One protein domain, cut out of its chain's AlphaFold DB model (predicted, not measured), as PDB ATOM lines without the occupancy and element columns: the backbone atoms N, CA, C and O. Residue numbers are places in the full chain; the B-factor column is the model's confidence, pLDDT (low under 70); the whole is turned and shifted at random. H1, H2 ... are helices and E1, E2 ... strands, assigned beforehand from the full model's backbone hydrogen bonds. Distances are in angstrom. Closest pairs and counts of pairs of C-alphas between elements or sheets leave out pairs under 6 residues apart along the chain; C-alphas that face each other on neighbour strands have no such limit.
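What this domain is: This is residues 29 to 90, 345 to 354 and 368 to 486 of the 486 residues of an uncharacterized protein of Oscillibacter sp. MM50 (UniProt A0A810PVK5). Three antiparallel sheets form a stack: the twisted sheet E1 E13 E12 E11 E10 is the middle layer, between the branched sheet E2 E3 E4 E14 E15, partly face to face with it, and the small sheet E8 E7 E9. The hairpin E5 E6 lies out at one side. The printed part has 191 residues, with two short named helices and 15 named strands in the order E1 H1 E2 to E13 H2 E14 E15; the class is mostly strand. It is compact, with a radius of gyration of the C-alphas of 16.9 A and spans of 46 by 46 by 36 A.

How they stand to each other: In the largest sheet, E10 (405 to 409), E11 (412 to 419), E12 (427 to 434) and E13 (437 to 446) form a meander, each strand the antiparallel neighbour of the one before. N 407 and O 414, 2.9 A, N 415 and O 431, 2.8 A, and N 430 and O 442, 2.9 A, are within hydrogen-bond range. E1 (35 to 42) is the edge strand beside E13, with N 443 and O 39 at 2.8 A. H1 (44 to 47) is on this sheet, 7.9 A high. Facing it at 10.2 A centre to centre is the branched sheet, where E2 (50 to 58), E3 (63 to 70) and E4 (75 to 82) form a second meander, with N 54 and O 67, and N 66 and O 79, each at 2.8 A. On the other side of E2 from E3 lie E14 (459 to 461), N 57 to O 460 2.7 A, and E15 (481 to 484), N 51 to O 483 2.8 A. The closest C-alphas of E15 and E10 are those of Leu 482 and Ala 407, 5.7 A apart. H2 (447 to 451) is on this sheet at a height of 9.8 A, only just over E2, on which 3 of its C-alphas fall. Every O i to N i+4 pair of H2 is within hydrogen-bond range; H1 is too short for one. E8 (379 to 381), E7 (373 to 376) and E9 (396 to 398) face the largest sheet at 9.7 A, with N 374 and O 381, and N 373 and O 398, each at 2.8 A. E5 (345 to 348) and E6 (351 to 354) are a hairpin, N 346 to O 353 2.8 A.

Where its parts are: E1 begins at C-alpha 35, (160.278, 122.976, 167.458), and bends by 73 degrees at residue 38. E2 is 27.1 A from first to last C-alpha, E13 27.0 A and E4 23.9 A. E15 ends at C-alpha 484, (143.032, 120.236, 157.130).

The domain as a whole: The C-alphas farthest apart, of Asp 86 and Glu 388, are 51.9 A apart. Residues 91 to 344 and 355 to 367 are not printed, with gaps of 25.1 A and 8.7 A between C-alphas. The links E8 to E9 and E14 to E15 are long. Mean pLDDT of the printed part is 73.3; 73 residues are under 70, among them 448 to 478.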
ATOM      1  N   LYS A  29     155.276 128.622 182.856       39.53
ATOM      2  CA  LYS A  29     156.717 128.884 182.983       39.53
ATOM      3  C   LYS A  29     157.588 127.628 182.946       39.53
ATOM      4  O   LYS A  29     158.807 127.761 182.844       39.53
ATOM      5  N   ALA A  30     157.005 126.433 183.027       48.28
ATOM      6  CA  ALA A  30     157.730 125.174 182.920       48.28
ATOM      7  C   ALA A  30     157.953 124.834 181.435       48.28
ATOM      8  O   ALA A  30     157.300 123.959 180.883       48.28
ATOM      9  N   LEU A  31     158.905 125.569 180.845       55.38
ATOM     10  CA  LEU A  31     159.560 125.370 179.547       55.38
ATOM     11  C   LEU A  31     158.640 125.542 178.320       55.38
ATOM     12  O   LEU A  31     157.929 124.605 177.965       55.38
ATOM     13  N   PRO A  32     158.675 126.697 177.616       58.03
ATOM     14  CA  PRO A  32     158.173 126.737 176.247       58.03
ATOM     15  C   PRO A  32     158.916 125.664 175.449       58.03
ATOM     16  O   PRO A  32     160.144 125.707 175.329       58.03
ATOM     17  N   LEU A  33     158.176 124.669 174.970       64.12
ATOM     18  CA  LEU A  33     158.708 123.727 174.007       64.12
ATOM     19  C   LEU A  33     158.699 124.406 172.650       64.12
ATOM     20  O   LEU A  33     157.667 124.900 172.205       64.12
ATOM     21  N   THR A  34     159.862 124.449 172.018       68.62
ATOM     22  CA  THR A  34     160.000 124.960 170.660       68.62
ATOM     23  C   THR A  34     160.342 123.807 169.738       68.62
ATOM     24  O   THR A  34     161.119 122.921 170.095       68.62
ATOM     25  N   MET A  35     159.775 123.810 168.540       73.25
ATOM     26  CA  MET A  35     160.278 122.976 167.458       73.25
ATOM     27  C   MET A  35     161.382 123.746 166.742       73.25
ATOM     28  O   MET A  35     161.260 124.942 166.488       73.25
ATOM     29  N   THR A  36     162.501 123.078 166.488       78.06
ATOM     30  CA  THR A  36     163.615 123.640 165.719       78.06
ATOM     31  C   THR A  36     163.693 122.955 164.368       78.06
ATOM     32  O   THR A  36     163.627 121.726 164.308       78.06
ATOM     33  N   ASP A  37     163.840 123.739 163.303       80.12
ATOM     34  CA  ASP A  37     164.116 123.232 161.959       80.12
ATOM     35  C   ASP A  37     165.386 122.386 161.938       80.12
ATOM     36  O   ASP A  37     166.465 122.854 162.310       80.12
ATOM     37  N   ALA A  38     165.249 121.148 161.470       80.56
ATOM     38  CA  ALA A  38     166.367 120.350 160.993       80.56
ATOM     39  C   ALA A  38     166.576 120.583 159.491       80.56
ATOM     40  O   ALA A  38     167.702 120.810 159.056       80.56
ATOM     41  N   CYS A  39     165.494 120.557 158.710       87.00
ATOM     42  CA  CYS A  39     165.522 120.795 157.270       87.00
ATOM     43  C   CYS A  39     164.132 121.197 156.773       87.00
ATOM     44  O   CYS A  39     163.142 120.642 157.240       87.00
ATOM     45  N   THR A  40     164.055 122.116 155.810       90.50
ATOM     46  CA  THR A  40     162.801 122.493 155.146       90.50
ATOM     47  C   THR A  40     163.067 122.736 153.662       90.50
ATOM     48  O   THR A  40     164.020 123.433 153.310       90.50
ATOM     49  N   ILE A  41     162.224 122.171 152.796       92.81
ATOM     50  CA  ILE A  41     162.272 122.331 151.337       92.81
ATOM     51  C   ILE A  41     160.874 122.614 150.773       92.81
ATOM     52  O   ILE A  41     159.859 122.285 151.385       92.81
ATOM     53  N   GLY A  42     160.816 123.220 149.587       93.06
ATOM     54  CA  GLY A  42     159.554 123.556 148.923       93.06
ATOM     55  C   GLY A  42     158.885 124.826 149.460       93.06
ATOM     56  O   GLY A  42     159.526 125.665 150.095       93.06
ATOM     57  N   ASN A  43     157.598 125.005 149.151       94.06
ATOM     58  CA  ASN A  43     156.844 126.220 149.473       94.06
ATOM     59  C   ASN A  43     155.847 125.972 150.625       94.06
ATOM     60  O   ASN A  43     154.881 125.241 150.407       94.06
ATOM     61  N   PRO A  44     155.993 126.629 151.796       92.69
ATOM     62  CA  PRO A  44     155.073 126.475 152.930       92.69
ATOM     63  C   PRO A  44     153.598 126.734 152.603       92.69
ATOM     64  O   PRO A  44     152.727 126.143 153.231       92.69
ATOM     65  N   ALA A  45     153.288 127.545 151.582       93.38
ATOM     66  CA  ALA A  45     151.909 127.759 151.128       93.38
ATOM     67  C   ALA A  45     151.219 126.464 150.648       93.38
ATOM     68  O   ALA A  45     149.994 126.379 150.593       93.38
ATOM     69  N   ALA A  46     151.983 125.420 150.311       94.38
ATOM     70  CA  ALA A  46     151.416 124.107 150.033       94.38
ATOM     71  C   ALA A  46     150.690 123.528 151.258       94.38
ATOM     72  O   ALA A  46     149.665 122.877 151.077       94.38
ATOM     73  N   ALA A  47     151.155 123.830 152.472       94.00
ATOM     74  CA  ALA A  47     150.570 123.397 153.737       94.00
ATOM     75  C   ALA A  47     149.538 124.389 154.315       94.00
ATOM     76  O   ALA A  47     149.180 124.284 155.482       94.00
ATOM     77  N   GLU A  48     149.072 125.376 153.540       94.12
ATOM     78  CA  GLU A  48     148.069 126.342 154.008       94.12
ATOM     79  C   GLU A  48     146.772 125.636 154.430       94.12
ATOM     80  O   GLU A  48     146.183 124.899 153.641       94.12
ATOM     81  N   GLY A  49     146.348 125.857 155.677       92.19
ATOM     82  CA  GLY A  49     145.197 125.185 156.285       92.19
ATOM     83  C   GLY A  49     145.511 123.812 156.887       92.19
ATOM     84  O   GLY A  49     144.623 123.206 157.479       92.19
ATOM     85  N   LEU A  50     146.742 123.302 156.775       94.69
ATOM     86  CA  LEU A  50     147.144 122.064 157.439       94.69
ATOM     87  C   LEU A  50     147.468 122.333 158.907       94.69
ATOM     88  O   LEU A  50     148.264 123.207 159.237       94.69
ATOM     89  N   HIS A  51     146.928 121.498 159.778       92.25
ATOM     90  CA  HIS A  51     147.257 121.464 161.188       92.25
ATOM     91  C   HIS A  51     147.810 120.087 161.557       92.25
ATOM     92  O   HIS A  51     147.199 119.054 161.263       92.25
ATOM     93  N   MET A  52     148.962 120.072 162.225       89.62
ATOM     94  CA  MET A  52     149.585 118.863 162.751       89.62
ATOM     95  C   MET A  52     149.595 118.900 164.277       89.62
ATOM     96  O   MET A  52     150.184 119.799 164.870       89.62
ATOM     97  N   ALA A  53     149.011 117.890 164.921       84.44
ATOM     98  CA  ALA A  53     149.149 117.706 166.360       84.44
ATOM     99  C   ALA A  53     150.110 116.552 166.664       84.44
ATOM    100  O   ALA A  53     149.949 115.430 166.186       84.44
ATOM    101  N   ALA A  54     151.111 116.816 167.494       77.88
ATOM    102  CA  ALA A  54     152.122 115.847 167.893       77.88
ATOM    103  C   ALA A  54     152.200 115.760 169.422       77.88
ATOM    104  O   ALA A  54     151.925 116.735 170.129       77.88
ATOM    105  N   ARG A  55     152.544 114.588 169.971       73.69
ATOM    106  CA  ARG A  55     152.513 114.365 171.428       73.69
ATOM    107  C   ARG A  55     153.748 113.650 171.944       73.69
ATOM    108  O   ARG A  55     154.076 112.561 171.483       73.69
ATOM    109  N   ILE A  56     154.357 114.217 172.979       68.12
ATOM    110  CA  ILE A  56     155.544 113.667 173.646       68.12
ATOM    111  C   ILE A  56     155.202 113.418 175.111       68.12
ATOM    112  O   ILE A  56     154.573 114.252 175.753       68.12
ATOM    113  N   GLY A  57     155.590 112.276 175.658       62.69
ATOM    114  CA  GLY A  57     155.510 111.950 177.078       62.69
ATOM    115  C   GLY A  57     156.890 111.662 177.663       62.69
ATOM    116  O   GLY A  57     157.838 111.426 176.927       62.69
ATOM    117  N   MET A  58     157.012 111.667 178.990       59.78
ATOM    118  CA  MET A  58     158.205 111.141 179.666       59.78
ATOM    119  C   MET A  58     157.987 109.686 180.080       59.78
ATOM    120  O   MET A  58     156.971 109.373 180.697       59.78
ATOM    121  N   GLU A  59     158.970 108.817 179.834       52.25
ATOM    122  CA  GLU A  59     158.919 107.380 180.164       52.25
ATOM    123  C   GLU A  59     158.573 107.114 181.643       52.25
ATOM    124  O   GLU A  59     157.880 106.153 181.973       52.25
ATOM    125  N   GLN A  60     158.994 108.004 182.546       49.91
ATOM    126  CA  GLN A  60     158.869 107.817 183.998       49.91
ATOM    127  C   GLN A  60     157.862 108.755 184.673       49.91
ATOM    128  O   GLN A  60     157.481 108.535 185.823       49.91
ATOM    129  N   ASN A  61     157.414 109.800 183.977       50.72
ATOM    130  CA  ASN A  61     156.573 110.838 184.555       50.72
ATOM    131  C   ASN A  61     155.325 110.995 183.698       50.72
ATOM    132  O   ASN A  61     155.408 111.151 182.490       50.72
ATOM    133  N   ARG A  62     154.158 111.031 184.344       58.28
ATOM    134  CA  ARG A  62     152.814 111.215 183.751       58.28
ATOM    135  C   ARG A  62     152.622 112.534 182.981       58.28
ATOM    136  O   ARG A  62     151.494 112.941 182.728       58.28
ATOM    137  N   LEU A  63     153.707 113.229 182.681       60.38
ATOM    138  CA  LEU A  63     153.776 114.483 181.970       60.38
ATOM    139  C   LEU A  63     153.729 114.205 180.466       60.38
ATOM    140  O   LEU A  63     154.543 113.446 179.946       60.38
ATOM    141  N   GLN A  64     152.754 114.812 179.797       66.75
ATOM    142  CA  GLN A  64     152.585 114.767 178.350       66.75
ATOM    143  C   GLN A  64     152.519 116.189 177.813       66.75
ATOM    144  O   GLN A  64     151.792 117.013 178.370       66.75
ATOM    145  N   TRP A  65     153.219 116.449 176.718       72.69
ATOM    146  CA  TRP A  65     153.097 117.654 175.916       72.69
ATOM    147  C   TRP A  65     152.307 117.352 174.654       72.69
ATOM    148  O   TRP A  65     152.508 116.317 174.021       72.69
ATOM    149  N   ARG A  66     151.420 118.273 174.300       76.38
ATOM    150  CA  ARG A  66     150.762 118.351 173.004       76.38
ATOM    151  C   ARG A  66     151.326 119.576 172.298       76.38
ATOM    152  O   ARG A  66     151.347 120.655 172.885       76.38
ATOM    153  N   MET A  67     151.806 119.371 171.084       79.69
ATOM    154  CA  MET A  67     152.282 120.417 170.195       79.69
ATOM    155  C   MET A  67     151.305 120.504 169.036       79.69
ATOM    156  O   MET A  67     151.081 119.508 168.354       79.69
ATOM    157  N   ASP A  68     150.722 121.673 168.858       85.50
ATOM    158  CA  ASP A  68     149.823 122.026 167.773       85.50
ATOM    159  C   ASP A  68     150.638 122.910 166.814       85.50
ATOM    160  O   ASP A  68     151.090 123.996 167.185       85.50
ATOM    161  N   TYR A  69     150.938 122.386 165.628       86.62
ATOM    162  CA  TYR A  69     151.848 122.983 164.654       86.62
ATOM    163  C   TYR A  69     151.111 123.350 163.366       86.62
ATOM    164  O   TYR A  69     150.488 122.497 162.731       86.62
ATOM    165  N   ASP A  70     151.241 124.616 162.979       89.88
ATOM    166  CA  ASP A  70     150.836 125.165 161.687       89.88
ATOM    167  C   ASP A  70     152.088 125.295 160.796       89.88
ATOM    168  O   ASP A  70     152.933 126.172 161.043       89.88
ATOM    169  N   PRO A  71     152.242 124.441 159.769       90.19
ATOM    170  CA  PRO A  71     153.422 124.447 158.914       90.19
ATOM    171  C   PRO A  71     153.508 125.658 157.981       90.19
ATOM    172  O   PRO A  71     154.611 126.077 157.629       90.19
ATOM    173  N   ALA A  72     152.373 126.233 157.579       90.69
ATOM    174  CA  ALA A  72     152.347 127.376 156.671       90.69
ATOM    175  C   ALA A  72     152.713 128.678 157.393       90.69
ATOM    176  O   ALA A  72     153.446 129.506 156.846       90.69
ATOM    177  N   ALA A  73     152.231 128.846 158.628       88.81
ATOM    178  CA  ALA A  73     152.563 129.987 159.480       88.81
ATOM    179  C   ALA A  73     153.896 129.825 160.230       88.81
ATOM    180  O   ALA A  73     154.371 130.790 160.834       88.81
ATOM    181  N   ASP A  74     154.480 128.623 160.210       85.88
ATOM    182  CA  ASP A  74     155.622 128.227 161.039       85.88
ATOM    183  C   ASP A  74     155.387 128.521 162.533       85.88
ATOM    184  O   ASP A  74     156.238 129.056 163.249       85.88
ATOM    185  N   ALA A  75     154.178 128.211 163.001       84.50
ATOM    186  CA  ALA A  75     153.738 128.499 164.357       84.50
ATOM    187  C   ALA A  75     153.534 127.199 165.134       84.50
ATOM    188  O   ALA A  75     152.908 126.261 164.655       84.50
ATOM    189  N   THR A  76     154.062 127.140 166.356       82.38
ATOM    190  CA  THR A  76     153.824 126.029 167.285       82.38
ATOM    191  C   THR A  76     153.199 126.575 168.556       82.38
ATOM    192  O   THR A  76     153.780 127.459 169.190       82.38
ATOM    193  N   ASP A  77     152.056 126.025 168.951       81.88
ATOM    194  CA  ASP A  77     151.541 126.150 170.309       81.88
ATOM    195  C   ASP A  77     151.798 124.846 171.067       81.88
ATOM    196  O   ASP A  77     151.652 123.749 170.532       81.88
ATOM    197  N   ALA A  78     152.232 124.955 172.318       75.00
ATOM    198  CA  ALA A  78     152.583 123.802 173.129       75.00
ATOM    199  C   ALA A  78     151.872 123.879 174.473       75.00
ATOM    200  O   ALA A  78     152.055 124.812 175.258       75.00
ATOM    201  N   SER A  79     151.104 122.841 174.776       69.81
ATOM    202  CA  SER A  79     150.463 122.663 176.071       69.81
ATOM    203  C   SER A  79     150.985 121.401 176.743       69.81
ATOM    204  O   SER A  79     151.443 120.468 176.087       69.81
ATOM    205  N   PHE A  80     150.930 121.353 178.073       66.81
ATOM    206  CA  PHE A  80     151.283 120.149 178.819       66.81
ATOM    207  C   PHE A  80     150.164 119.765 179.783       66.81
ATOM    208  O   PHE A  80     149.415 120.606 180.285       66.81
ATOM    209  N   ARG A  81     150.068 118.469 180.071       63.03
ATOM    210  CA  ARG A  81     149.125 117.910 181.038       63.03
ATOM    211  C   ARG A  81     149.755 116.774 181.829       63.03
ATOM    212  O   ARG A  81     150.691 116.121 181.373       63.03
ATOM    213  N   LEU A  82     149.193 116.514 183.007       58.16
ATOM    214  CA  LEU A  82     149.545 115.370 183.842       58.16
ATOM    215  C   LEU A  82     148.443 114.306 183.712       58.16
ATOM    216  O   LEU A  82     147.318 114.526 184.157       58.16
ATOM    217  N   ALA A  83     148.734 113.181 183.062       55.03
ATOM    218  CA  ALA A  83     147.760 112.138 182.747       55.03
ATOM    219  C   ALA A  83     147.686 111.054 183.846       55.03
ATOM    220  O   ALA A  83     148.675 110.396 184.160       55.03
ATOM    221  N   TYR A  84     146.503 110.833 184.429       45.34
ATOM    222  CA  TYR A  84     146.170 109.649 185.244       45.34
ATOM    223  C   TYR A  84     145.297 108.714 184.392       45.34
ATOM    224  O   TYR A  84     144.361 109.206 183.768       45.34
ATOM    225  N   SER A  85     145.571 107.402 184.354       42.56
ATOM    226  CA  SER A  85     144.793 106.456 183.536       42.56
ATOM    227  C   SER A  85     143.984 105.444 184.365       42.56
ATOM    228  O   SER A  85     144.503 104.765 185.251       42.56
ATOM    229  N   ASP A  86     142.693 105.342 184.044       34.53
ATOM    230  CA  ASP A  86     141.785 104.211 184.253       34.53
ATOM    231  C   ASP A  86     141.551 103.480 182.907       34.53
ATOM    232  O   ASP A  86     141.813 104.011 181.830       34.53
ATOM    233  N   ARG A  87     141.192 102.188 182.947       31.14
ATOM    234  CA  ARG A  87     141.412 101.191 181.870       31.14
ATOM    235  C   ARG A  87     140.420 101.226 180.692       31.14
ATOM    236  O   ARG A  87     139.339 101.789 180.782       31.14
ATOM    237  N   SER A  88     140.817 100.511 179.631       28.55
ATOM    238  CA  SER A  88     140.114 100.087 178.400       28.55
ATOM    239  C   SER A  88     140.359 100.945 177.154       28.55
ATOM    240  O   SER A  88     140.241 102.167 177.201       28.55
ATOM    241  N   GLY A  89     140.773 100.261 176.085       29.39
ATOM    242  CA  GLY A  89     141.016 100.727 174.722       29.39
ATOM    243  C   GLY A  89     141.162  99.479 173.847       29.39
ATOM    244  O   GLY A  89     141.879  98.555 174.232       29.39
ATOM    245  N   GLN A  90     140.365  99.408 172.782       28.78
ATOM    246  CA  GLN A  90     140.191  98.253 171.900       28.78
ATOM    247  C   GLN A  90     141.334  98.126 170.890       28.78
ATOM    248  O   GLN A  90     141.934  99.115 170.478       28.78
ATOM    249  N   VAL A 345     145.820 105.583 149.395       91.88
ATOM    250  CA  VAL A 345     147.193 105.814 148.965       91.88
ATOM    251  C   VAL A 345     147.812 104.478 148.589       91.88
ATOM    252  O   VAL A 345     147.804 103.540 149.387       91.88
ATOM    253  N   VAL A 346     148.351 104.394 147.380       89.94
ATOM    254  CA  VAL A 346     149.108 103.239 146.895       89.94
ATOM    255  C   VAL A 346     150.558 103.660 146.744       89.94
ATOM    256  O   VAL A 346     150.853 104.585 145.991       89.94
ATOM    257  N   LEU A 347     151.446 102.987 147.468       84.75
ATOM    258  CA  LEU A 347     152.886 103.139 147.315       84.75
ATOM    259  C   LEU A 347     153.478 101.970 146.545       84.75
ATOM    260  O   LEU A 347     153.163 100.812 146.830       84.75
ATOM    261  N   TRP A 348     154.383 102.302 145.636       78.00
ATOM    262  CA  TRP A 348     155.252 101.372 144.935       78.00
ATOM    263  C   TRP A 348     156.632 102.005 144.835       78.00
ATOM    264  O   TRP A 348     156.773 102.998 144.128       78.00
ATOM    265  N   ASP A 349     157.651 101.413 145.463       75.06
ATOM    266  CA  ASP A 349     159.027 101.936 145.433       75.06
ATOM    267  C   ASP A 349     159.049 103.456 145.715       75.06
ATOM    268  O   ASP A 349     158.617 103.895 146.782       75.06
ATOM    269  N   ASN A 350     159.456 104.264 144.731       78.56
ATOM    270  CA  ASN A 350     159.507 105.717 144.820       78.56
ATOM    271  C   ASN A 350     158.305 106.416 144.163       78.56
ATOM    272  O   ASN A 350     158.411 107.565 143.738       78.56
ATOM    273  N   GLN A 351     157.167 105.735 144.015       86.00
ATOM    274  CA  GLN A 351     155.931 106.281 143.458       86.00
ATOM    275  C   GLN A 351     154.765 106.186 144.437       86.00
ATOM    276  O   GLN A 351     154.561 105.195 145.138       86.00
ATOM    277  N   LEU A 352     153.960 107.243 144.425       90.00
ATOM    278  CA  LEU A 352     152.782 107.448 145.247       90.00
ATOM    279  C   LEU A 352     151.590 107.716 144.331       90.00
ATOM    280  O   LEU A 352     151.614 108.664 143.551       90.00
ATOM    281  N   THR A 353     150.531 106.923 144.454       92.94
ATOM    282  CA  THR A 353     149.244 107.169 143.793       92.94
ATOM    283  C   THR A 353     148.183 107.481 144.834       92.94
ATOM    284  O   THR A 353     148.022 106.735 145.801       92.94
ATOM    285  N   VAL A 354     147.447 108.572 144.631       95.25
ATOM    286  CA  VAL A 354     146.365 109.009 145.518       95.25
ATOM    287  C   VAL A 354     145.033 108.863 144.804       95.25
ATOM    288  O   VAL A 354     144.875 109.276 143.654       95.25
ATOM    289  N   CYS A 368     152.566 110.481 141.554       92.38
ATOM    290  CA  CYS A 368     153.764 111.308 141.620       92.38
ATOM    291  C   CYS A 368     154.935 110.561 142.282       92.38
ATOM    292  O   CYS A 368     154.709 109.581 142.995       92.38
ATOM    293  N   PRO A 369     156.192 110.995 142.079       90.44
ATOM    294  CA  PRO A 369     157.320 110.426 142.806       90.44
ATOM    295  C   PRO A 369     157.272 110.791 144.298       90.44
ATOM    296  O   PRO A 369     156.835 111.890 144.661       90.44
ATOM    297  N   THR A 370     157.735 109.882 145.157       88.75
ATOM    298  CA  THR A 370     158.034 110.163 146.566       88.75
ATOM    299  C   THR A 370     159.423 110.781 146.700       88.75
ATOM    300  O   THR A 370     160.246 110.732 145.783       88.75
ATOM    301  N   GLN A 371     159.679 111.395 147.849       88.00
ATOM    302  CA  GLN A 371     160.996 111.890 148.217       88.00
ATOM    303  C   GLN A 371     161.544 111.043 149.366       88.00
ATOM    304  O   GLN A 371     160.846 110.800 150.346       88.00
ATOM    305  N   THR A 372     162.810 110.639 149.272       88.19
ATOM    306  CA  THR A 372     163.510 109.992 150.388       88.19
ATOM    307  C   THR A 372     164.122 111.048 151.303       88.19
ATOM    308  O   THR A 372     164.806 111.969 150.842       88.19
ATOM    309  N   ALA A 373     163.885 110.901 152.604       87.56
ATOM    310  CA  ALA A 373     164.507 111.666 153.671       87.56
ATOM    311  C   ALA A 373     165.584 110.817 154.361       87.56
ATOM    312  O   ALA A 373     165.301 109.754 154.908       87.56
ATOM    313  N   TYR A 374     166.820 111.300 154.385       86.38
ATOM    314  CA  TYR A 374     167.938 110.673 155.085       86.38
ATOM    315  C   TYR A 374     168.101 111.307 156.460       86.38
ATOM    316  O   TYR A 374     168.326 112.515 156.570       86.38
ATOM    317  N   VAL A 375     167.982 110.498 157.510       81.50
ATOM    318  CA  VAL A 375     167.998 110.959 158.902       81.50
ATOM    319  C   VAL A 375     169.267 110.479 159.598       81.50
ATOM    320  O   VAL A 375     169.518 109.279 159.675       81.50
ATOM    321  N   THR A 376     170.022 111.428 160.160       79.75
ATOM    322  CA  THR A 376     171.249 111.192 160.934       79.75
ATOM    323  C   THR A 376     171.195 111.944 162.257       79.75
ATOM    324  O   THR A 376     171.452 113.153 162.337       79.75
ATOM    325  N   GLY A 377     170.816 111.231 163.319       77.06
ATOM    326  CA  GLY A 377     170.507 111.837 164.613       77.06
ATOM    327  C   GLY A 377     169.427 112.915 164.465       77.06
ATOM    328  O   GLY A 377     168.312 112.631 164.049       77.06
ATOM    329  N   TYR A 378     169.760 114.165 164.799       76.06
ATOM    330  CA  TYR A 378     168.853 115.319 164.683       76.06
ATOM    331  C   TYR A 378     168.915 116.034 163.322       76.06
ATOM    332  O   TYR A 378     168.314 117.099 163.172       76.06
ATOM    333  N   THR A 379     169.680 115.505 162.368       79.19
ATOM    334  CA  THR A 379     169.876 116.102 161.041       79.19
ATOM    335  C   THR A 379     169.057 115.336 160.015       79.19
ATOM    336  O   THR A 379     169.020 114.109 160.058       79.19
ATOM    337  N   VAL A 380     168.428 116.053 159.086       85.31
ATOM    338  CA  VAL A 380     167.683 115.460 157.970       85.31
ATOM    339  C   VAL A 380     168.161 116.069 156.658       85.31
ATOM    340  O   VAL A 380     168.394 117.276 156.582       85.31
ATOM    341  N   SER A 381     168.315 115.234 155.637       86.00
ATOM    342  CA  SER A 381     168.670 115.617 154.272       86.00
ATOM    343  C   SER A 381     167.680 115.003 153.289       86.00
ATOM    344  O   SER A 381     167.390 113.818 153.375       86.00
ATOM    345  N   PHE A 382     167.204 115.789 152.326       85.75
ATOM    346  CA  PHE A 382     166.407 115.298 151.189       85.75
ATOM    347  C   PHE A 382     167.255 115.109 149.921       85.75
ATOM    348  O   PHE A 382     166.735 114.871 148.838       85.75
ATOM    349  N   THR A 383     168.573 115.262 150.036       83.00
ATOM    350  CA  THR A 383     169.520 114.892 148.984       83.00
ATOM    351  C   THR A 383     170.213 113.601 149.366       83.00
ATOM    352  O   THR A 383     170.575 113.442 150.540       83.00
ATOM    353  N   ASP A 384     170.451 112.748 148.372       75.31
ATOM    354  CA  ASP A 384     171.206 111.512 148.547       75.31
ATOM    355  C   ASP A 384     172.532 111.792 149.264       75.31
ATOM    356  O   ASP A 384     173.239 112.749 148.916       75.31
ATOM    357  N   PRO A 385     172.890 110.981 150.273       68.69
ATOM    358  CA  PRO A 385     174.190 111.095 150.894       68.69
ATOM    359  C   PRO A 385     175.269 110.809 149.848       68.69
ATOM    360  O   PRO A 385     175.069 110.045 148.900       68.69
ATOM    361  N   GLU A 386     176.433 111.439 150.025       72.31
ATOM    362  CA  GLU A 386     177.609 111.159 149.198       72.31
ATOM    363  C   GLU A 386     177.852 109.637 149.152       72.31
ATOM    364  O   GLU A 386     177.685 108.986 150.185       72.31
ATOM    365  N   PRO A 387     178.272 109.049 148.014       66.12
ATOM    366  CA  PRO A 387     178.411 107.592 147.873       66.12
ATOM    367  C   PRO A 387     179.262 106.927 148.965       66.12
ATOM    368  O   PRO A 387     179.001 105.801 149.367       66.12
ATOM    369  N   GLU A 388     180.252 107.648 149.496       63.78
ATOM    370  CA  GLU A 388     181.127 107.193 150.585       63.78
ATOM    371  C   GLU A 388     180.410 107.074 151.948       63.78
ATOM    372  O   GLU A 388     180.932 106.434 152.856       63.78
ATOM    373  N   LYS A 389     179.219 107.672 152.089       59.88
ATOM    374  CA  LYS A 389     178.355 107.663 153.283       59.88
ATOM    375  C   LYS A 389     177.065 106.856 153.091       59.88
ATOM    376  O   LYS A 389     176.313 106.697 154.042       59.88
ATOM    377  N   GLN A 390     176.806 106.326 151.890       54.81
ATOM    378  CA  GLN A 390     175.614 105.515 151.577       54.81
ATOM    379  C   GLN A 390     175.586 104.144 152.284       54.81
ATOM    380  O   GLN A 390     174.586 103.441 152.202       54.81
ATOM    381  N   GLY A 391     176.658 103.773 152.995       53.78
ATOM    382  CA  GLY A 391     176.723 102.600 153.876       53.78
ATOM    383  C   GLY A 391     177.041 102.939 155.335       53.78
ATOM    384  O   GLY A 391     177.416 102.046 156.088       53.78
ATOM    385  N   ASP A 392     176.963 104.217 155.716       58.34
ATOM    386  CA  ASP A 392     177.119 104.636 157.107       58.34
ATOM    387  C   ASP A 392     175.829 104.286 157.868       58.34
ATOM    388  O   ASP A 392     174.751 104.757 157.496       58.34
ATOM    389  N   GLU A 393     175.918 103.455 158.915       58.81
ATOM    390  CA  GLU A 393     174.765 103.054 159.752       58.81
ATOM    391  C   GLU A 393     174.018 104.271 160.335       58.81
ATOM    392  O   GLU A 393     172.851 104.180 160.722       58.81
ATOM    393  N   ASP A 394     174.683 105.428 160.359       64.12
ATOM    394  CA  ASP A 394     174.174 106.679 160.892       64.12
ATOM    395  C   ASP A 394     173.169 107.405 159.971       64.12
ATOM    396  O   ASP A 394     172.465 108.294 160.453       64.12
ATOM    397  N   ALA A 395     173.058 107.086 158.672       70.44
ATOM    398  CA  ALA A 395     172.130 107.749 157.740       70.44
ATOM    399  C   ALA A 395     170.998 106.817 157.283       70.44
ATOM    400  O   ALA A 395     171.101 106.123 156.275       70.44
ATOM    401  N   MET A 396     169.880 106.838 158.008       76.12
ATOM    402  CA  MET A 396     168.740 105.963 157.726       76.12
ATOM    403  C   MET A 396     167.784 106.600 156.699       76.12
ATOM    404  O   MET A 396     167.332 107.727 156.933       76.12
ATOM    405  N   PRO A 397     167.450 105.912 155.589       81.31
ATOM    406  CA  PRO A 397     166.478 106.396 154.615       81.31
ATOM    407  C   PRO A 397     165.040 106.189 155.110       81.31
ATOM    408  O   PRO A 397     164.685 105.121 155.607       81.31
ATOM    409  N   TYR A 398     164.200 107.203 154.927       82.56
ATOM    410  CA  TYR A 398     162.765 107.170 155.193       82.56
ATOM    411  C   TYR A 398     162.005 107.641 153.960       82.56
ATOM    412  O   TYR A 398     162.324 108.675 153.380       82.56
ATOM    413  N   THR A 399     160.972 106.891 153.595       84.81
ATOM    414  CA  THR A 399     159.977 107.271 152.592       84.81
ATOM    415  C   THR A 399     158.586 107.062 153.181       84.81
ATOM    416  O   THR A 399     158.446 106.517 154.282       84.81
ATOM    417  N   VAL A 400     157.553 107.521 152.478       85.00
ATOM    418  CA  VAL A 400     156.158 107.363 152.899       85.00
ATOM    419  C   VAL A 400     155.854 105.884 153.170       85.00
ATOM    420  O   VAL A 400     156.164 105.021 152.357       85.00
ATOM    421  N   ALA A 401     155.212 105.583 154.300       79.31
ATOM    422  CA  ALA A 401     154.887 104.214 154.695       79.31
ATOM    423  C   ALA A 401     153.458 104.085 155.248       79.31
ATOM    424  O   ALA A 401     152.831 105.065 155.656       79.31
ATOM    425  N   THR A 402     152.935 102.855 155.301       74.31
ATOM    426  CA  THR A 402     151.574 102.510 155.776       74.31
ATOM    427  C   THR A 402     151.246 103.050 157.161       74.31
ATOM    428  O   THR A 402     150.089 103.372 157.455       74.31
ATOM    429  N   ASN A 403     152.253 103.082 158.031       73.31
ATOM    430  CA  ASN A 403     152.147 103.493 159.423       73.31
ATOM    431  C   ASN A 403     152.245 105.015 159.612       73.31
ATOM    432  O   ASN A 403     152.163 105.480 160.746       73.31
ATOM    433  N   PHE A 404     152.411 105.795 158.541       83.94
ATOM    434  CA  PHE A 404     152.475 107.250 158.638       83.94
ATOM    435  C   PHE A 404     151.066 107.846 158.779       83.94
ATOM    436  O   PHE A 404     150.062 107.300 158.293       83.94
ATOM    437  N   ALA A 405     150.995 108.991 159.456       86.69
ATOM    438  CA  ALA A 405     149.805 109.826 159.471       86.69
ATOM    439  C   ALA A 405     149.568 110.354 158.060       86.69
ATOM    440  O   ALA A 405     150.523 110.741 157.392       86.69
ATOM    441  N   MET A 406     148.316 110.384 157.613       91.19
ATOM    442  CA  MET A 406     147.967 110.877 156.285       91.19
ATOM    443  C   MET A 406     146.680 111.694 156.354       91.19
ATOM    444  O   MET A 406     145.725 111.264 157.000       91.19
ATOM    445  N   ALA A 407     146.644 112.829 155.660       93.50
ATOM    446  CA  ALA A 407     145.442 113.630 155.460       93.50
ATOM    447  C   ALA A 407     145.413 114.184 154.035       93.50
ATOM    448  O   ALA A 407     146.416 114.707 153.548       93.50
ATOM    449  N   TYR A 408     144.259 114.103 153.380       94.19
ATOM    450  CA  TYR A 408     144.097 114.507 151.989       94.19
ATOM    451  C   TYR A 408     143.005 115.568 151.842       94.19
ATOM    452  O   TYR A 408     141.883 115.354 152.300       94.19
ATOM    453  N   GLN A 409     143.327 116.698 151.208       93.06
ATOM    454  CA  GLN A 409     142.363 117.749 150.878       93.06
ATOM    455  C   GLN A 409     142.843 118.562 149.665       93.06
ATOM    456  O   GLN A 409     144.036 118.801 149.506       93.06
ATOM    457  N   ASP A 410     141.910 118.986 148.805       91.44
ATOM    458  CA  ASP A 410     142.147 119.917 147.688       91.44
ATOM    459  C   ASP A 410     143.331 119.550 146.769       91.44
ATOM    460  O   ASP A 410     144.112 120.410 146.355       91.44
ATOM    461  N   GLY A 411     143.481 118.263 146.439       93.62
ATOM    462  CA  GLY A 411     144.562 117.800 145.561       93.62
ATOM    463  C   GLY A 411     145.917 117.645 146.252       93.62
ATOM    464  O   GLY A 411     146.927 117.503 145.562       93.62
ATOM    465  N   LYS A 412     145.965 117.715 147.590       96.06
ATOM    466  CA  LYS A 412     147.200 117.655 148.375       96.06
ATOM    467  C   LYS A 412     147.146 116.560 149.432       96.06
ATOM    468  O   LYS A 412     146.249 116.540 150.277       96.06
ATOM    469  N   LEU A 413     148.152 115.692 149.430       96.56
ATOM    470  CA  LEU A 413     148.363 114.684 150.466       96.56
ATOM    471  C   LEU A 413     149.425 115.168 151.448       96.56
ATOM    472  O   LEU A 413     150.585 115.315 151.074       96.56
ATOM    473  N   ALA A 414     149.041 115.358 152.705       96.12
ATOM    474  CA  ALA A 414     149.972 115.523 153.811       96.12
ATOM    475  C   ALA A 414     150.282 114.161 154.435       96.12
ATOM    476  O   ALA A 414     149.367 113.384 154.714       96.12
ATOM    477  N   VAL A 415     151.560 113.901 154.686       93.75
ATOM    478  CA  VAL A 415     152.067 112.689 155.324       93.75
ATOM    479  C   VAL A 415     153.013 113.082 156.452       93.75
ATOM    480  O   VAL A 415     153.888 113.917 156.248       93.75
ATOM    481  N   ALA A 416     152.866 112.489 157.637       90.62
ATOM    482  CA  ALA A 416     153.761 112.776 158.753       90.62
ATOM    483  C   ALA A 416     154.091 111.550 159.602       90.62
ATOM    484  O   ALA A 416     153.255 110.671 159.825       90.62
ATOM    485  N   ALA A 417     155.314 111.519 160.123       85.31
ATOM    486  CA  ALA A 417     155.792 110.460 160.999       85.31
ATOM    487  C   ALA A 417     156.926 110.929 161.907       85.31
ATOM    488  O   ALA A 417     157.600 111.928 161.647       85.31
ATOM    489  N   TYR A 418     157.156 110.162 162.969       80.31
ATOM    490  CA  TYR A 418     158.369 110.271 163.767       80.31
ATOM    491  C   TYR A 418     159.419 109.327 163.177       80.31
ATOM    492  O   TYR A 418     159.188 108.121 163.106       80.31
ATOM    493  N   VAL A 419     160.551 109.877 162.741       78.88
ATOM    494  CA  VAL A 419     161.620 109.152 162.036       78.88
ATOM    495  C   VAL A 419     162.953 109.300 162.770       78.88
ATOM    496  O   VAL A 419     163.232 110.348 163.352       78.88
ATOM    497  N   GLY A 420     163.782 108.258 162.769       72.50
ATOM    498  CA  GLY A 420     165.079 108.236 163.453       72.50
ATOM    499  C   GLY A 420     165.386 106.886 164.102       72.50
ATOM    500  O   GLY A 420     164.529 106.007 164.183       72.50
ATOM    501  N   ASN A 421     166.626 106.697 164.557       62.03
ATOM    502  CA  ASN A 421     167.046 105.428 165.148       62.03
ATOM    503  C   ASN A 421     166.362 105.215 166.516       62.03
ATOM    504  O   ASN A 421     166.463 106.053 167.421       62.03
ATOM    505  N   SER A 422     165.688 104.066 166.637       51.88
ATOM    506  CA  SER A 422     164.725 103.610 167.655       51.88
ATOM    507  C   SER A 422     165.137 103.687 169.135       51.88
ATOM    508  O   SER A 422     164.364 103.281 170.000       51.88
ATOM    509  N   SER A 423     166.306 104.234 169.466       51.06
ATOM    510  CA  SER A 423     166.827 104.232 170.836       51.06
ATOM    511  C   SER A 423     167.007 105.614 171.465       51.06
ATOM    512  O   SER A 423     167.048 105.679 172.692       51.06
ATOM    513  N   MET A 424     167.179 106.706 170.698       53.31
ATOM    514  CA  MET A 424     167.641 107.979 171.299       53.31
ATOM    515  C   MET A 424     167.252 109.284 170.590       53.31
ATOM    516  O   MET A 424     167.388 110.333 171.214       53.31
ATOM    517  N   VAL A 425     166.827 109.268 169.320       59.97
ATOM    518  CA  VAL A 425     166.531 110.506 168.579       59.97
ATOM    519  C   VAL A 425     165.401 110.286 167.581       59.97
ATOM    520  O   VAL A 425     165.498 109.421 166.714       59.97
ATOM    521  N   CYS A 426     164.351 111.098 167.674       70.81
ATOM    522  CA  CYS A 426     163.243 111.109 166.724       70.81
ATOM    523  C   CYS A 426     163.010 112.533 166.204       70.81
ATOM    524  O   CYS A 426     162.876 113.482 166.980       70.81
ATOM    525  N   VAL A 427     162.946 112.670 164.886       81.12
ATOM    526  CA  VAL A 427     162.585 113.893 164.170       81.12
ATOM    527  C   VAL A 427     161.133 113.768 163.721       81.12
ATOM    528  O   VAL A 427     160.706 112.700 163.292       81.12
ATOM    529  N   LEU A 428     160.361 114.848 163.822       86.38
ATOM    530  CA  LEU A 428     159.038 114.914 163.213       86.38
ATOM    531  C   LEU A 428     159.200 115.306 161.745       86.38
ATOM    532  O   LEU A 428     159.586 116.438 161.456       86.38
ATOM    533  N   LEU A 429     158.935 114.363 160.848       90.44
ATOM    534  CA  LEU A 429     158.915 114.572 159.406       90.44
ATOM    535  C   LEU A 429     157.480 114.853 158.962       90.44
ATOM    536  O   LEU A 429     156.568 114.105 159.316       90.44
ATOM    537  N   LEU A 430     157.300 115.918 158.188       93.44
ATOM    538  CA  LEU A 430     156.069 116.259 157.486       93.44
ATOM    539  C   LEU A 430     156.395 116.486 156.011       93.44
ATOM    540  O   LEU A 430     157.284 117.269 155.681       93.44
ATOM    541  N   GLU A 431     155.618 115.862 155.139       95.50
ATOM    542  CA  GLU A 431     155.710 115.982 153.690       95.50
ATOM    543  C   GLU A 431     154.328 116.294 153.115       95.50
ATOM    544  O   GLU A 431     153.320 115.748 153.559       95.50
ATOM    545  N   VAL A 432     154.267 117.184 152.128       96.94
ATOM    546  CA  VAL A 432     153.047 117.544 151.405       96.94
ATOM    547  C   VAL A 432     153.288 117.331 149.919       96.94
ATOM    548  O   VAL A 432     154.138 117.986 149.312       96.94
ATOM    549  N   TYR A 433     152.509 116.431 149.337       97.06
ATOM    550  CA  TYR A 433     152.558 116.047 147.933       97.06
ATOM    551  C   TYR A 433     151.368 116.622 147.169       97.06
ATOM    552  O   TYR A 433     150.279 116.768 147.720       97.06
ATOM    553  N   GLY A 434     151.575 116.902 145.887       96.69
ATOM    554  CA  GLY A 434     150.523 117.163 144.909       96.69
ATOM    555  C   GLY A 434     150.825 116.451 143.587       96.69
ATOM    556  O   GLY A 434     151.744 115.632 143.539       96.69
ATOM    557  N   PRO A 435     150.114 116.783 142.496       95.06
ATOM    558  CA  PRO A 435     150.226 116.050 141.230       95.06
ATOM    559  C   PRO A 435     151.636 115.998 140.630       95.06
ATOM    560  O   PRO A 435     152.002 115.010 140.007       95.06
ATOM    561  N   GLU A 436     152.441 117.039 140.851       93.31
ATOM    562  CA  GLU A 436     153.810 117.148 140.323       93.31
ATOM    563  C   GLU A 436     154.878 116.550 141.264       93.31
ATOM    564  O   GLU A 436     156.070 116.628 140.971       93.31
ATOM    565  N   GLY A 437     154.483 115.971 142.405       94.19
ATOM    566  CA  GLY A 437     155.394 115.449 143.427       94.19
ATOM    567  C   GLY A 437     155.411 116.280 144.705       94.19
ATOM    568  O   GLY A 437     154.409 116.887 145.095       94.19
ATOM    569  N   LEU A 438     156.554 116.273 145.391       95.56
ATOM    570  CA  LEU A 438     156.723 116.957 146.668       95.56
ATOM    571  C   LEU A 438     156.604 118.483 146.503       95.56
ATOM    572  O   LEU A 438     157.393 119.115 145.802       95.56
ATOM    573  N   LEU A 439     155.636 119.087 147.193       96.75
ATOM    574  CA  LEU A 439     155.398 120.535 147.194       96.75
ATOM    575  C   LEU A 439     156.097 121.235 148.363       96.75
ATOM    576  O   LEU A 439     156.538 122.382 148.240       96.75
ATOM    577  N   TYR A 440     156.154 120.555 149.507       96.12
ATOM    578  CA  TYR A 440     156.726 121.055 150.748       96.12
ATOM    579  C   TYR A 440     157.120 119.888 151.646       96.12
ATOM    580  O   TYR A 440     156.359 118.935 151.780       96.12
ATOM    581  N   ALA A 441     158.273 119.978 152.295       94.50
ATOM    582  CA  ALA A 441     158.616 119.094 153.397       94.50
ATOM    583  C   ALA A 441     159.344 119.865 154.488       94.50
ATOM    584  O   ALA A 441     160.124 120.781 154.212       94.50
ATOM    585  N   THR A 442     159.112 119.468 155.732       91.94
ATOM    586  CA  THR A 442     159.837 119.980 156.887       91.94
ATOM    587  C   THR A 442     160.129 118.854 157.863       91.94
ATOM    588  O   THR A 442     159.312 117.969 158.107       91.94
ATOM    589  N   ALA A 443     161.328 118.894 158.421       89.94
ATOM    590  CA  ALA A 443     161.798 118.003 159.454       89.94
ATOM    591  C   ALA A 443     162.125 118.842 160.687       89.94
ATOM    592  O   ALA A 443     162.921 119.785 160.624       89.94
ATOM    593  N   ARG A 444     161.496 118.515 161.814       86.12
ATOM    594  CA  ARG A 444     161.502 119.344 163.020       86.12
ATOM    595  C   ARG A 444     161.894 118.539 164.248       86.12
ATOM    596  O   ARG A 444     161.420 117.428 164.469       86.12
ATOM    597  N   VAL A 445     162.720 119.142 165.094       81.12
ATOM    598  CA  VAL A 445     163.180 118.552 166.354       81.12
ATOM    599  C   VAL A 445     162.557 119.308 167.523       81.12
ATOM    600  O   VAL A 445     162.824 120.508 167.666       81.12
ATOM    601  N   PRO A 446     161.760 118.652 168.380       73.38
ATOM    602  CA  PRO A 446     161.198 119.291 169.561       73.38
ATOM    603  C   PRO A 446     162.281 119.524 170.622       73.38
ATOM    604  O   PRO A 446     163.143 118.681 170.872       73.38
ATOM    605  N   SER A 447     162.233 120.668 171.299       71.56
ATOM    606  CA  SER A 447     163.259 121.057 172.269       71.56
ATOM    607  C   SER A 447     163.322 120.139 173.492       71.56
ATOM    608  O   SER A 447     164.358 120.102 174.149       71.56
ATOM    609  N   VAL A 448     162.253 119.391 173.797       66.12
ATOM    610  CA  VAL A 448     162.214 118.426 174.911       66.12
ATOM    611  C   VAL A 448     163.266 117.321 174.748       66.12
ATOM    612  O   VAL A 448     163.923 116.971 175.723       66.12
ATOM    613  N   GLU A 449     163.519 116.869 173.516       63.62
ATOM    614  CA  GLU A 449     164.557 115.874 173.194       63.62
ATOM    615  C   GLU A 449     165.954 116.387 173.572       63.62
ATOM    616  O   GLU A 449     166.786 115.669 174.122       63.62
ATOM    617  N   ARG A 450     166.197 117.688 173.369       62.97
ATOM    618  CA  ARG A 450     167.480 118.329 173.697       62.97
ATOM    619  C   ARG A 450     167.591 118.758 175.160       62.97
ATOM    620  O   ARG A 450     168.696 118.809 175.690       62.97
ATOM    621  N   GLN A 451     166.478 119.099 175.810       60.81
ATOM    622  CA  GLN A 451     166.463 119.643 177.175       60.81
ATOM    623  C   GLN A 451     166.739 118.580 178.246       60.81
ATOM    624  O   GLN A 451     167.354 118.903 179.258       60.81
ATOM    625  N   PHE A 452     166.319 117.332 178.025       56.34
ATOM    626  CA  PHE A 452     166.402 116.269 179.037       56.34
ATOM    627  C   PHE A 452     167.466 115.201 178.749       56.34
ATOM    628  O   PHE A 452     167.693 114.325 179.585       56.34
ATOM    629  N   ALA A 453     168.205 115.331 177.640       51.44
ATOM    630  CA  ALA A 453     169.343 114.472 177.299       51.44
ATOM    631  C   ALA A 453     170.437 114.422 178.392       51.44
ATOM    632  O   ALA A 453     171.205 113.465 178.449       51.44
ATOM    633  N   ALA A 454     170.507 115.431 179.270       46.72
ATOM    634  CA  ALA A 454     171.483 115.511 180.359       46.72
ATOM    635  C   ALA A 454     171.075 114.767 181.650       46.72
ATOM    636  O   ALA A 454     171.947 114.464 182.463       46.72
ATOM    637  N   ASP A 455     169.787 114.452 181.843       47.59
ATOM    638  CA  ASP A 455     169.237 114.036 183.146       47.59
ATOM    639  C   ASP A 455     168.819 112.551 183.218       47.59
ATOM    640  O   ASP A 455     168.175 112.137 184.182       47.59
ATOM    641  N   ASN A 456     169.171 111.720 182.227       49.53
ATOM    642  CA  ASN A 456     168.723 110.315 182.107       49.53
ATOM    643  C   ASN A 456     167.185 110.128 182.118       49.53
ATOM    644  O   ASN A 456     166.700 109.010 182.302       49.53
ATOM    645  N   VAL A 457     166.410 111.197 181.904       49.72
ATOM    646  CA  VAL A 457     164.951 111.147 181.745       49.72
ATOM    647  C   VAL A 457     164.642 111.112 180.254       49.72
ATOM    648  O   VAL A 457     165.036 112.019 179.523       49.72
ATOM    649  N   ARG A 458     163.948 110.064 179.802       55.66
ATOM    650  CA  ARG A 458     163.709 109.820 178.376       55.66
ATOM    651  C   ARG A 458     162.354 110.380 177.927       55.66
ATOM    652  O   ARG A 458     161.324 109.903 178.423       55.66
ATOM    653  N   PRO A 459     162.326 111.379 177.025       53.12
ATOM    654  CA  PRO A 459     161.120 111.693 176.275       53.12
ATOM    655  C   PRO A 459     160.823 110.563 175.280       53.12
ATOM    656  O   PRO A 459     161.727 109.915 174.764       53.12
ATOM    657  N   MET A 460     159.542 110.295 175.057       56.78
ATOM    658  CA  MET A 460     159.045 109.327 174.086       56.78
ATOM    659  C   MET A 460     157.774 109.879 173.451       56.78
ATOM    660  O   MET A 460     156.910 110.411 174.145       56.78
ATOM    661  N   TRP A 461     157.618 109.740 172.142       59.91
ATOM    662  CA  TRP A 461     156.372 110.087 171.462       59.91
ATOM    663  C   TRP A 461     155.227 109.152 171.906       59.91
ATOM    664  O   TRP A 461     155.447 107.969 172.165       59.91
ATOM    665  N   VAL A 462     153.998 109.667 172.037       53.34
ATOM    666  CA  VAL A 462     152.843 108.917 172.587       53.34
ATOM    667  C   VAL A 462     151.577 109.101 171.742       53.34
ATOM    668  O   VAL A 462     151.313 110.193 171.251       53.34
ATOM    669  N   ARG A 463     150.761 108.048 171.594       51.91
ATOM    670  CA  ARG A 463     149.469 108.085 170.871       51.91
ATOM    671  C   ARG A 463     148.319 108.511 171.803       51.91
ATOM    672  O   ARG A 463     148.398 108.303 173.012       51.91
ATOM    673  N   GLU A 464     147.248 109.108 171.267       48.09
ATOM    674  CA  GLU A 464     146.081 109.545 172.063       48.09
ATOM    675  C   GLU A 464     145.304 108.380 172.712       48.09
ATOM    676  O   GLU A 464     144.788 108.527 173.824       48.09
ATOM    677  N   ASP A 465     145.264 107.218 172.056       44.19
ATOM    678  CA  ASP A 465     144.456 106.050 172.436       44.19
ATOM    679  C   ASP A 465     145.211 104.985 173.257       44.19
ATOM    680  O   ASP A 465     144.578 104.174 173.941       44.19
ATOM    681  N   LYS A 466     146.553 105.003 173.273       42.97
ATOM    682  CA  LYS A 466     147.362 104.074 174.077       42.97
ATOM    683  C   LYS A 466     147.795 104.705 175.400       42.97
ATOM    684  O   LYS A 466     148.669 105.564 175.496       42.97
ATOM    685  N   LYS A 467     147.150 104.224 176.462       45.06
ATOM    686  CA  LYS A 467     147.437 104.536 177.865       45.06
ATOM    687  C   LYS A 467     148.791 103.925 178.247       45.06
ATOM    688  O   LYS A 467     148.850 102.729 178.505       45.06
ATOM    689  N   ALA A 468     149.860 104.716 178.347       39.91
ATOM    690  CA  ALA A 468     151.068 104.252 179.041       39.91
ATOM    691  C   ALA A 468     150.713 103.944 180.513       39.91
ATOM    692  O   ALA A 468     150.050 104.757 181.176       39.91
ATOM    693  N   PRO A 469     151.069 102.749 181.009       45.69
ATOM    694  CA  PRO A 469     152.350 102.614 181.705       45.69
ATOM    695  C   PRO A 469     153.030 101.257 181.423       45.69
ATOM    696  O   PRO A 469     152.410 100.216 181.614       45.69
ATOM    697  N   PHE A 470     154.299 101.235 181.006       41.78
ATOM    698  CA  PHE A 470     155.020  99.966 180.825       41.78
ATOM    699  C   PHE A 470     155.146  99.219 182.163       41.78
ATOM    700  O   PHE A 470     155.537  99.806 183.177       41.78
ATOM    701  N   PRO A 471     154.759  97.938 182.178       38.38
ATOM    702  CA  PRO A 471     155.762  96.881 182.209       38.38
ATOM    703  C   PRO A 471     155.360  95.729 181.273       38.38
ATOM    704  O   PRO A 471     154.287  95.164 181.439       38.38
ATOM    705  N   GLU A 472     156.231  95.385 180.322       38.53
ATOM    706  CA  GLU A 472     156.101  94.220 179.421       38.53
ATOM    707  C   GLU A 472     154.950  94.296 178.389       38.53
ATOM    708  O   GLU A 472     153.848  93.836 178.660       38.53
ATOM    709  N   ALA A 473     155.206  94.873 177.201       31.81
ATOM    710  CA  ALA A 473     154.670  94.436 175.892       31.81
ATOM    711  C   ALA A 473     154.923  95.478 174.782       31.81
ATOM    712  O   ALA A 473     154.733  96.675 174.993       31.81
ATOM    713  N   ASP A 474     155.323  94.969 173.615       33.41
ATOM    714  CA  ASP A 474     155.171  95.472 172.242       33.41
ATOM    715  C   ASP A 474     155.140  96.988 171.983       33.41
ATOM    716  O   ASP A 474     154.193  97.719 172.280       33.41
ATOM    717  N   ILE A 475     156.201  97.424 171.304       38.59
ATOM    718  CA  ILE A 475     156.494  98.777 170.834       38.59
ATOM    719  C   ILE A 475     155.347  99.279 169.943       38.59
ATOM    720  O   ILE A 475     155.287  99.000 168.748       38.59
ATOM    721  N   SER A 476     154.416 100.057 170.495       45.50
ATOM    722  CA  SER A 476     153.476 100.809 169.665       45.50
ATOM    723  C   SER A 476     154.174 102.040 169.095       45.50
ATOM    724  O   SER A 476     154.466 102.967 169.853       45.50
ATOM    725  N   ILE A 477     154.414 102.061 167.783       54.19
ATOM    726  CA  ILE A 477     154.985 103.224 167.093       54.19
ATOM    727  C   ILE A 477     153.977 104.389 167.194       54.19
ATOM    728  O   ILE A 477     152.816 104.235 166.803       54.19
ATOM    729  N   PRO A 478     154.363 105.534 167.775       61.66
ATOM    730  CA  PRO A 478     153.505 106.708 167.868       61.66
ATOM    731  C   PRO A 478     153.290 107.326 166.480       61.66
ATOM    732  O   PRO A 478     154.158 107.242 165.618       61.66
ATOM    733  N   ILE A 479     152.132 107.953 166.255       70.44
ATOM    734  CA  ILE A 479     151.747 108.545 164.961       70.44
ATOM    735  C   ILE A 479     151.185 109.955 165.233       70.44
ATOM    736  O   ILE A 479     150.391 110.088 166.172       70.44
ATOM    737  N   PRO A 480     151.610 111.009 164.508       79.06
ATOM    738  CA  PRO A 480     151.035 112.351 164.645       79.06
ATOM    739  C   PRO A 480     149.595 112.420 164.105       79.06
ATOM    740  O   PRO A 480     149.153 111.561 163.347       79.06
ATOM    741  N   GLU A 481     148.844 113.448 164.490       84.56
ATOM    742  CA  GLU A 481     147.507 113.731 163.957       84.56
ATOM    743  C   GLU A 481     147.627 114.803 162.866       84.56
ATOM    744  O   GLU A 481     148.301 115.814 163.068       84.56
ATOM    745  N   LEU A 482     146.967 114.598 161.725       89.25
ATOM    746  CA  LEU A 482     146.917 115.561 160.625       89.25
ATOM    747  C   LEU A 482     145.465 115.906 160.310       89.25
ATOM    748  O   LEU A 482     144.630 115.016 160.146       89.25
ATOM    749  N   THR A 483     145.176 117.196 160.190       90.25
ATOM    750  CA  THR A 483     143.847 117.707 159.845       90.25
ATOM    751  C   THR A 483     143.985 118.930 158.962       90.25
ATOM    752  O   THR A 483     144.775 119.814 159.275       90.25
ATOM    753  N   TRP A 484     143.192 119.010 157.904       90.06
ATOM    754  CA  TRP A 484     143.032 120.236 157.130       90.06
ATOM    755  C   TRP A 484     141.838 121.035 157.677       90.06
ATOM    756  O   TRP A 484     140.778 120.466 157.955       90.06
ATOM    757  N   GLU A 485     142.007 122.340 157.878       84.81
ATOM    758  CA  GLU A 485     140.906 123.258 158.159       84.81
ATOM    759  C   GLU A 485     140.074 123.492 156.884       84.81
ATOM    760  O   GLU A 485     140.589 123.471 155.763       84.81
ATOM    761  N   LYS A 486     138.760 123.660 157.066       58.59
ATOM    762  CA  LYS A 486     137.794 123.875 155.978       58.59
ATOM    763  C   LYS A 486     137.641 125.338 155.598       58.59
ATOM    764  O   LYS A 486     137.597 126.177 156.527       58.59
TER     765      LYS A 486